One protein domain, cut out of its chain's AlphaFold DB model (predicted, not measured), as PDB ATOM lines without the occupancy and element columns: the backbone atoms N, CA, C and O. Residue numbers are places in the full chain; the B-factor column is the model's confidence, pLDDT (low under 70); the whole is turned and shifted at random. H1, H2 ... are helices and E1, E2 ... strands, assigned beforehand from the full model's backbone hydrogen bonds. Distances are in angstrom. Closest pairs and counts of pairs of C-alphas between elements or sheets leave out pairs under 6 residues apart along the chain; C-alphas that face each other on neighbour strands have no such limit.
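Overview. This is residues 3 to 62 of the 66 residues of an uncharacterized protein of Anaerostipes hadrus (UniProt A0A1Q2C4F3). What shape does the model show? A strongly twisted ribbon of three antiparallel strands, E1, E2 and E3, makes a rod, with the short helix H1 packed on it near E1 and the hairpin of E2 and E3 reaching along the longest axis to the link at Gly 30. The long stretch of residues 43 to 56, with no named element, leads from E3 back to H1. What is it made of, and how large is it? The printed part has 60 residues, with three named strands and then one named helix along the chain; the sheet's order is E1, E2, E3, and the class is mostly strand. The whole is loose, with a radius of gyration of the C-alphas of 13.7 A and spans of 44 by 18 by 15 A.

Arrangement. How do the strands pair? E1, residues 3 to 10, and E2, residues 15 to 26, form an antiparallel hairpin at 146 degrees; N 6 and O 19 are 2.9 A apart, within hydrogen-bond range. E2 and E3, residues 35 to 42, form another antiparallel hairpin at 138 degrees, with N 22 and O 40 within hydrogen-bond range at 2.8 A. Together they are a meander, each strand the antiparallel neighbour of the one before, with E1 and E3 as edge strands. Where is the helix? H1, residues 57 to 61, is on the sheet at a height of 5.0 A, and only just over E1, where 3 of its 5 C-alphas fall. The closest C-alphas of E1 and H1 are those of Asn 8 and Val 58, 5.9 A apart. In H1 every O i to N i+4 pair is within hydrogen-bond range.

Along the chain. Where do the strands run? E1 begins at C-alpha 3, (184.188, 173.567, 167.009), is 19.5 A long and bends by 52 degrees at residue 7. E2, residues 15 to 26, is the longest strand by residues, 33.0 A from first to last C-alpha. E3, residues 35 to 42, begins at C-alpha 35, (197.244, 176.854, 168.658), is 21.0 A long and bends by 55 degrees at residue 39. Where does the last element end? H1, 6.2 A long, ends at C-alpha 61, (188.712, 172.236, 152.150).

Size, cuts and confidence. How far does it reach? The two C-alphas farthest apart are those of Asn 14 and Gly 30, at 44.4 A. Which links are long? The link from E3 to H1, 14 residues, is long; that from E2 to E3 is short and that from E1 to E2 is tight. Is anything cut or of low confidence? The printed part has no cut; its mean pLDDT is 88.1, and no printed residue is under 70.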
ATOM      1  N   THR A   3     184.984 173.972 168.174       93.31
ATOM      2  CA  THR A   3     184.188 173.567 167.009       93.31
ATOM      3  C   THR A   3     183.838 174.803 166.193       93.31
ATOM      4  O   THR A   3     183.373 175.797 166.752       93.31
ATOM      5  N   LYS A   4     184.055 174.758 164.876       93.94
ATOM      6  CA  LYS A   4     183.623 175.807 163.945       93.94
ATOM      7  C   LYS A   4     182.744 175.229 162.851       93.94
ATOM      8  O   LYS A   4     183.030 174.166 162.309       93.94
ATOM      9  N   ARG A   5     181.701 175.974 162.497       94.38
ATOM     10  CA  ARG A   5     180.880 175.684 161.323       94.38
ATOM     11  C   ARG A   5     181.636 176.101 160.071       94.38
ATOM     12  O   ARG A   5     182.242 177.173 160.041       94.38
ATOM     13  N   PHE A   6     181.606 175.247 159.062       94.06
ATOM     14  CA  PHE A   6     182.208 175.497 157.765       94.06
ATOM     15  C   PHE A   6     181.206 175.107 156.687       94.06
ATOM     16  O   PHE A   6     180.683 173.992 156.703       94.06
ATOM     17  N   LYS A   7     180.928 176.041 155.779       93.75
ATOM     18  CA  LYS A   7     180.033 175.832 154.644       93.75
ATOM     19  C   LYS A   7     180.851 175.713 153.376       93.75
ATOM     20  O   LYS A   7     181.757 176.514 153.156       93.75
ATOM     21  N   ASN A   8     180.533 174.714 152.567       93.62
ATOM     22  CA  ASN A   8     181.081 174.598 151.224       93.62
ATOM     23  C   ASN A   8     180.156 173.754 150.343       93.62
ATOM     24  O   ASN A   8     179.267 173.055 150.839       93.62
ATOM     25  N   LEU A   9     180.404 173.777 149.037       92.94
ATOM     26  CA  LEU A   9     179.740 172.898 148.087       92.94
ATOM     27  C   LEU A   9     180.118 171.435 148.367       92.94
ATOM     28  O   LEU A   9     181.295 171.065 148.377       92.94
ATOM     29  N   CYS A  10     179.113 170.590 148.584       89.62
ATOM     30  CA  CYS A  10     179.296 169.152 148.696       89.62
ATOM     31  C   CYS A  10     179.109 168.507 147.314       89.62
ATOM     32  O   CYS A  10     177.999 168.538 146.782       89.62
ATOM     33  N   PRO A  11     180.137 167.857 146.741       88.12
ATOM     34  CA  PRO A  11     180.027 167.227 145.427       88.12
ATOM     35  C   PRO A  11     179.095 166.011 145.430       88.12
ATOM     36  O   PRO A  11     178.621 165.607 144.378       88.12
ATOM     37  N   HIS A  12     178.804 165.429 146.601       85.25
ATOM     38  CA  HIS A  12     177.874 164.306 146.692       85.25
ATOM     39  C   HIS A  12     176.413 164.734 146.520       85.25
ATOM     40  O   HIS A  12     175.668 164.096 145.788       85.25
ATOM     41  N   THR A  13     175.995 165.798 147.208       85.12
ATOM     42  CA  THR A  13     174.610 166.295 147.156       85.12
ATOM     43  C   THR A  13     174.418 167.377 146.097       85.12
ATOM     44  O   THR A  13     173.295 167.820 145.885       85.12
ATOM     45  N   ASN A  14     175.511 167.807 145.456       89.12
ATOM     46  CA  ASN A  14     175.573 168.936 144.531       89.12
ATOM     47  C   ASN A  14     174.908 170.203 145.104       89.12
ATOM     48  O   ASN A  14     174.212 170.941 144.413       89.12
ATOM     49  N   SER A  15     175.083 170.411 146.410       88.00
ATOM     50  CA  SER A  15     174.440 171.475 147.175       88.00
ATOM     51  C   SER A  15     175.413 172.052 148.194       88.00
ATOM     52  O   SER A  15     176.342 171.370 148.641       88.00
ATOM     53  N   GLU A  16     175.196 173.302 148.599       92.06
ATOM     54  CA  GLU A  16     175.925 173.862 149.733       92.06
ATOM     55  C   GLU A  16     175.549 173.107 151.013       92.06
ATOM     56  O   GLU A  16     174.377 172.814 151.268       92.06
ATOM     57  N   MET A  17     176.559 172.743 151.798       90.44
ATOM     58  CA  MET A  17     176.412 171.971 153.025       90.44
ATOM     59  C   MET A  17     177.233 172.605 154.142       90.44
ATOM     60  O   MET A  17     178.380 173.002 153.942       90.44
ATOM     61  N   GLU A  18     176.654 172.646 155.340       92.56
ATOM     62  CA  GLU A  18     177.346 173.043 156.565       92.56
ATOM     63  C   GLU A  18     177.832 171.800 157.319       92.56
ATOM     64  O   GLU A  18     177.055 170.885 157.598       92.56
ATOM     65  N   ILE A  19     179.116 171.781 157.679       92.56
ATOM     66  CA  ILE A  19     179.700 170.793 158.591       92.56
ATOM     67  C   ILE A  19     180.260 171.483 159.834       92.56
ATOM     68  O   ILE A  19     180.660 172.648 159.796       92.56
ATOM     69  N   SER A  20     180.329 170.749 160.941       94.81
ATOM     70  CA  SER A  20     180.983 171.222 162.163       94.81
ATOM     71  C   SER A  20     182.374 170.617 162.259       94.81
ATOM     72  O   SER A  20     182.501 169.425 162.504       94.81
ATOM     73  N   VAL A  21     183.411 171.423 162.059       94.44
ATOM     74  CA  VAL A  21     184.815 171.006 162.115       94.44
ATOM     75  C   VAL A  21     185.337 171.169 163.537       94.44
ATOM     76  O   VAL A  21     185.257 172.254 164.118       94.44
ATOM     77  N   LEU A  22     185.877 170.089 164.090       93.94
ATOM     78  CA  LEU A  22     186.525 170.061 165.389       93.94
ATOM     79  C   LEU A  22     188.014 170.368 165.237       93.94
ATOM     80  O   LEU A  22     188.711 169.810 164.387       93.94
ATOM     81  N   TYR A  23     188.490 171.244 166.109       94.38
ATOM     82  CA  TYR A  23     189.880 171.623 166.246       94.38
ATOM     83  C   TYR A  23     190.353 171.310 167.662       94.38
ATOM     84  O   TYR A  23     189.749 171.717 168.664       94.38
ATOM     85  N   GLN A  24     191.462 170.592 167.745       93.25
ATOM     86  CA  GLN A  24     192.103 170.247 168.998       93.25
ATOM     87  C   GLN A  24     193.229 171.232 169.285       93.25
ATOM     88  O   GLN A  24     193.956 171.637 168.381       93.25
ATOM     89  N   GLU A  25     193.341 171.642 170.544       92.31
ATOM     90  CA  GLU A  25     194.453 172.476 170.985       92.31
ATOM     91  C   GLU A  25     195.738 171.656 170.913       92.31
ATOM     92  O   GLU A  25     195.778 170.522 171.399       92.31
ATOM     93  N   VAL A  26     196.758 172.209 170.267       90.19
ATOM     94  CA  VAL A  26     198.075 171.592 170.152       90.19
ATOM     95  C   VAL A  26     199.072 172.425 170.956       90.19
ATOM     96  O   VAL A  26     199.173 173.633 170.728       90.19
ATOM     97  N   PRO A  27     199.794 171.818 171.913       85.38
ATOM     98  CA  PRO A  27     200.822 172.533 172.648       85.38
ATOM     99  C   PRO A  27     201.972 172.859 171.693       85.38
ATOM    100  O   PRO A  27     202.499 171.974 171.019       85.38
ATOM    101  N   MET A  28     202.352 174.133 171.631       82.38
ATOM    102  CA  MET A  28     203.481 174.596 170.830       82.38
ATOM    103  C   MET A  28     204.511 175.215 171.775       82.38
ATOM    104  O   MET A  28     204.275 176.256 172.391       82.38
ATOM    105  N   THR A  29     205.630 174.513 171.961       82.81
ATOM    106  CA  THR A  29     206.690 174.914 172.893       82.81
ATOM    107  C   THR A  29     207.259 176.273 172.493       82.81
ATOM    108  O   THR A  29     207.558 176.502 171.325       82.81
ATOM    109  N   GLY A  30     207.427 177.174 173.463       81.38
ATOM    110  CA  GLY A  30     208.003 178.502 173.235       81.38
ATOM    111  C   GLY A  30     206.999 179.593 172.853       81.38
ATOM    112  O   GLY A  30     207.400 180.745 172.714       81.38
ATOM    113  N   THR A  31     205.703 179.282 172.740       77.62
ATOM    114  CA  THR A  31     204.657 180.296 172.534       77.62
ATOM    115  C   THR A  31     203.603 180.239 173.635       77.62
ATOM    116  O   THR A  31     203.112 179.163 173.963       77.62
ATOM    117  N   LEU A  32     203.210 181.397 174.175       77.56
ATOM    118  CA  LEU A  32     202.081 181.521 175.114       77.56
ATOM    119  C   LEU A  32     200.715 181.537 174.400       77.56
ATOM    120  O   LEU A  32     199.667 181.567 175.044       77.56
ATOM    121  N   THR A  33     200.715 181.553 173.067       80.25
ATOM    122  CA  THR A  33     199.508 181.553 172.246       80.25
ATOM    123  C   THR A  33     198.944 180.145 172.102       80.25
ATOM    124  O   THR A  33     199.669 179.164 171.948       80.25
ATOM    125  N   LYS A  34     197.613 180.044 172.153       84.75
ATOM    126  CA  LYS A  34     196.905 178.782 171.932       84.75
ATOM    127  C   LYS A  34     196.843 178.497 170.441       84.75
ATOM    128  O   LYS A  34     196.312 179.316 169.695       84.75
ATOM    129  N   HIS A  35     197.314 177.325 170.038       88.50
ATOM    130  CA  HIS A  35     197.244 176.854 168.658       88.50
ATOM    131  C   HIS A  35     196.213 175.745 168.556       88.50
ATOM    132  O   HIS A  35     196.156 174.859 169.409       88.50
ATOM    133  N   PHE A  36     195.397 175.772 167.509       91.44
ATOM    134  CA  PHE A  36     194.385 174.749 167.284       91.44
ATOM    135  C   PHE A  36     194.593 174.099 165.921       91.44
ATOM    136  O   PHE A  36     194.749 174.789 164.917       91.44
ATOM    137  N   LYS A  37     194.550 172.768 165.870       92.19
ATOM    138  CA  LYS A  37     194.687 171.978 164.644       92.19
ATOM    139  C   LYS A  37     193.398 171.226 164.340       92.19
ATOM    140  O   LYS A  37     192.783 170.661 165.243       92.19
ATOM    141  N   LYS A  38     193.005 171.199 163.065       93.75
ATOM    142  CA  LYS A  38     191.856 170.432 162.564       93.75
ATOM    143  C   LYS A  38     192.031 168.948 162.902       93.75
ATOM    144  O   LYS A  38     193.043 168.357 162.526       93.75
ATOM    145  N   SER A  39     191.062 168.370 163.607       92.12
ATOM    146  CA  SER A  39     191.113 166.984 164.088       92.12
ATOM    147  C   SER A  39     190.030 166.106 163.464       92.12
ATOM    148  O   SER A  39     190.348 165.055 162.922       92.12
ATOM    149  N   ASP A  40     188.767 166.539 163.501       92.31
ATOM    150  CA  ASP A  40     187.617 165.746 163.037       92.31
ATOM    151  C   ASP A  40     186.470 166.660 162.575       92.31
ATOM    152  O   ASP A  40     186.599 167.887 162.599       92.31
ATOM    153  N   PHE A  41     185.341 166.095 162.153       92.38
ATOM    154  CA  PHE A  41     184.131 166.841 161.825       92.38
ATOM    155  C   PHE A  41     182.856 166.028 162.042       92.38
ATOM    156  O   PHE A  41     182.850 164.802 162.065       92.38
ATOM    157  N   ILE A  42     181.745 166.750 162.131       91.56
ATOM    158  CA  ILE A  42     180.396 166.202 162.192       91.56
ATOM    159  C   ILE A  42     179.631 166.691 160.962       91.56
ATOM    160  O   ILE A  42     179.605 167.890 160.665       91.56
ATOM    161  N   CYS A  43     178.998 165.756 160.253       90.50
ATOM    162  CA  CYS A  43     178.142 166.016 159.098       90.50
ATOM    163  C   CYS A  43     176.856 165.188 159.206       90.50
ATOM    164  O   CYS A  43     176.912 163.967 159.340       90.50
ATOM    165  N   SER A  44     175.691 165.830 159.083       86.25
ATOM    166  CA  SER A  44     174.380 165.173 159.226       86.25
ATOM    167  C   SER A  44     174.076 164.147 158.128       86.25
ATOM    168  O   SER A  44     173.197 163.306 158.289       86.25
ATOM    169  N   LYS A  45     174.782 164.216 156.994       84.19
ATOM    170  CA  LYS A  45     174.632 163.294 155.855       84.19
ATOM    171  C   LYS A  45     175.753 162.256 155.785       84.19
ATOM    172  O   LYS A  45     175.856 161.549 154.786       84.19
ATOM    173  N   LEU A  46     176.591 162.149 156.823       84.88
ATOM    174  CA  LEU A  46     177.755 161.265 156.813       84.88
ATOM    175  C   LEU A  46     177.377 159.793 156.587       84.88
ATOM    176  O   LEU A  46     178.053 159.120 155.817       84.88
ATOM    177  N   SER A  47     176.273 159.324 157.175       83.38
ATOM    178  CA  SER A  47     175.815 157.932 157.046       83.38
ATOM    179  C   SER A  47     175.466 157.520 155.612       83.38
ATOM    180  O   SER A  47     175.550 156.344 155.284       83.38
ATOM    181  N   ALA A  48     175.089 158.475 154.756       83.25
ATOM    182  CA  ALA A  48     174.777 158.240 153.345       83.25
ATOM    183  C   ALA A  48     175.916 158.690 152.407       83.25
ATOM    184  O   ALA A  48     175.761 158.663 151.190       83.25
ATOM    185  N   CYS A  49     177.048 159.144 152.955       85.06
ATOM    186  CA  CYS A  49     178.119 159.755 152.178       85.06
ATOM    187  C   CYS A  49     179.051 158.685 151.578       85.06
ATOM    188  O   CYS A  49     179.698 157.956 152.335       85.06
ATOM    189  N   PRO A  50     179.235 158.641 150.245       83.44
ATOM    190  CA  PRO A  50     180.075 157.637 149.587       83.44
ATOM    191  C   PRO A  50     181.570 157.821 149.883       83.44
ATOM    192  O   PRO A  50     182.357 156.893 149.726       83.44
ATOM    193  N   TYR A  51     181.980 159.013 150.325       78.31
ATOM    194  CA  TYR A  51     183.376 159.327 150.634       78.31
ATOM    195  C   TYR A  51     183.799 158.883 152.046       78.31
ATOM    196  O   TYR A  51     184.993 158.836 152.349       78.31
ATOM    197  N   GLY A  52     182.841 158.560 152.924       75.00
ATOM    198  CA  GLY A  52     183.102 158.304 154.340       75.00
ATOM    199  C   GLY A  52     183.680 159.521 155.083       75.00
ATOM    200  O   GLY A  52     183.744 160.635 154.561       75.00
ATOM    201  N   GLN A  53     184.109 159.312 156.332       73.50
ATOM    202  CA  GLN A  53     184.559 160.399 157.212       73.50
ATOM    203  C   GLN A  53     185.903 160.984 156.743       73.50
ATOM    204  O   GLN A  53     186.010 162.170 156.453       73.50
ATOM    205  N   LYS A  54     186.929 160.155 156.525       71.25
ATOM    206  CA  LYS A  54     188.294 160.648 156.243       71.25
ATOM    207  C   LYS A  54     188.490 161.324 154.879       71.25
ATOM    208  O   LYS A  54     189.472 162.042 154.716       71.25
ATOM    209  N   LYS A  55     187.602 161.103 153.901       84.50
ATOM    210  CA  LYS A  55     187.739 161.646 152.535       84.50
ATOM    211  C   LYS A  55     186.660 162.669 152.176       84.50
ATOM    212  O   LYS A  55     186.486 162.966 150.999       84.50
ATOM    213  N   CYS A  56     185.926 163.205 153.155       88.62
ATOM    214  CA  CYS A  56     184.911 164.215 152.875       88.62
ATOM    215  C   CYS A  56     185.567 165.487 152.288       88.62
ATOM    216  O   CYS A  56     186.345 166.143 152.983       88.62
ATOM    217  N   PRO A  57     185.250 165.879 151.041       89.75
ATOM    218  CA  PRO A  57     185.914 167.001 150.372       89.75
ATOM    219  C   PRO A  57     185.639 168.341 151.063       89.75
ATOM    220  O   PRO A  57     186.546 169.154 151.194       89.75
ATOM    221  N   VAL A  58     184.437 168.530 151.621       91.44
ATOM    222  CA  VAL A  58     184.091 169.722 152.416       91.44
ATOM    223  C   VAL A  58     185.005 169.851 153.641       91.44
ATOM    224  O   VAL A  58     185.503 170.935 153.934       91.44
ATOM    225  N   PHE A  59     185.276 168.741 154.337       91.69
ATOM    226  CA  PHE A  59     186.197 168.719 155.476       91.69
ATOM    227  C   PHE A  59     187.648 168.966 155.054       91.69
ATOM    228  O   PHE A  59     188.382 169.678 155.746       91.69
ATOM    229  N   LEU A  60     188.069 168.420 153.911       91.06
ATOM    230  CA  LEU A  60     189.413 168.641 153.374       91.06
ATOM    231  C   LEU A  60     189.648 170.117 153.030       91.06
ATOM    232  O   LEU A  60     190.707 170.636 153.379       91.06
ATOM    233  N   SER A  61     188.650 170.802 152.468       92.31
ATOM    234  CA  SER A  61     188.712 172.236 152.150       92.31
ATOM    235  C   SER A  61     188.645 173.169 153.365       92.31
ATOM    236  O   SER A  61     188.937 174.354 153.229       92.31
ATOM    237  N   ALA A  62     188.251 172.680 154.544       91.88
ATOM    238  CA  ALA A  62     188.217 173.506 155.747       91.88
ATOM    239  C   ALA A  62     189.637 173.901 156.210       91.88
ATOM    240  O   ALA A  62     190.565 173.095 156.052       91.88
TER     241      ALA A  62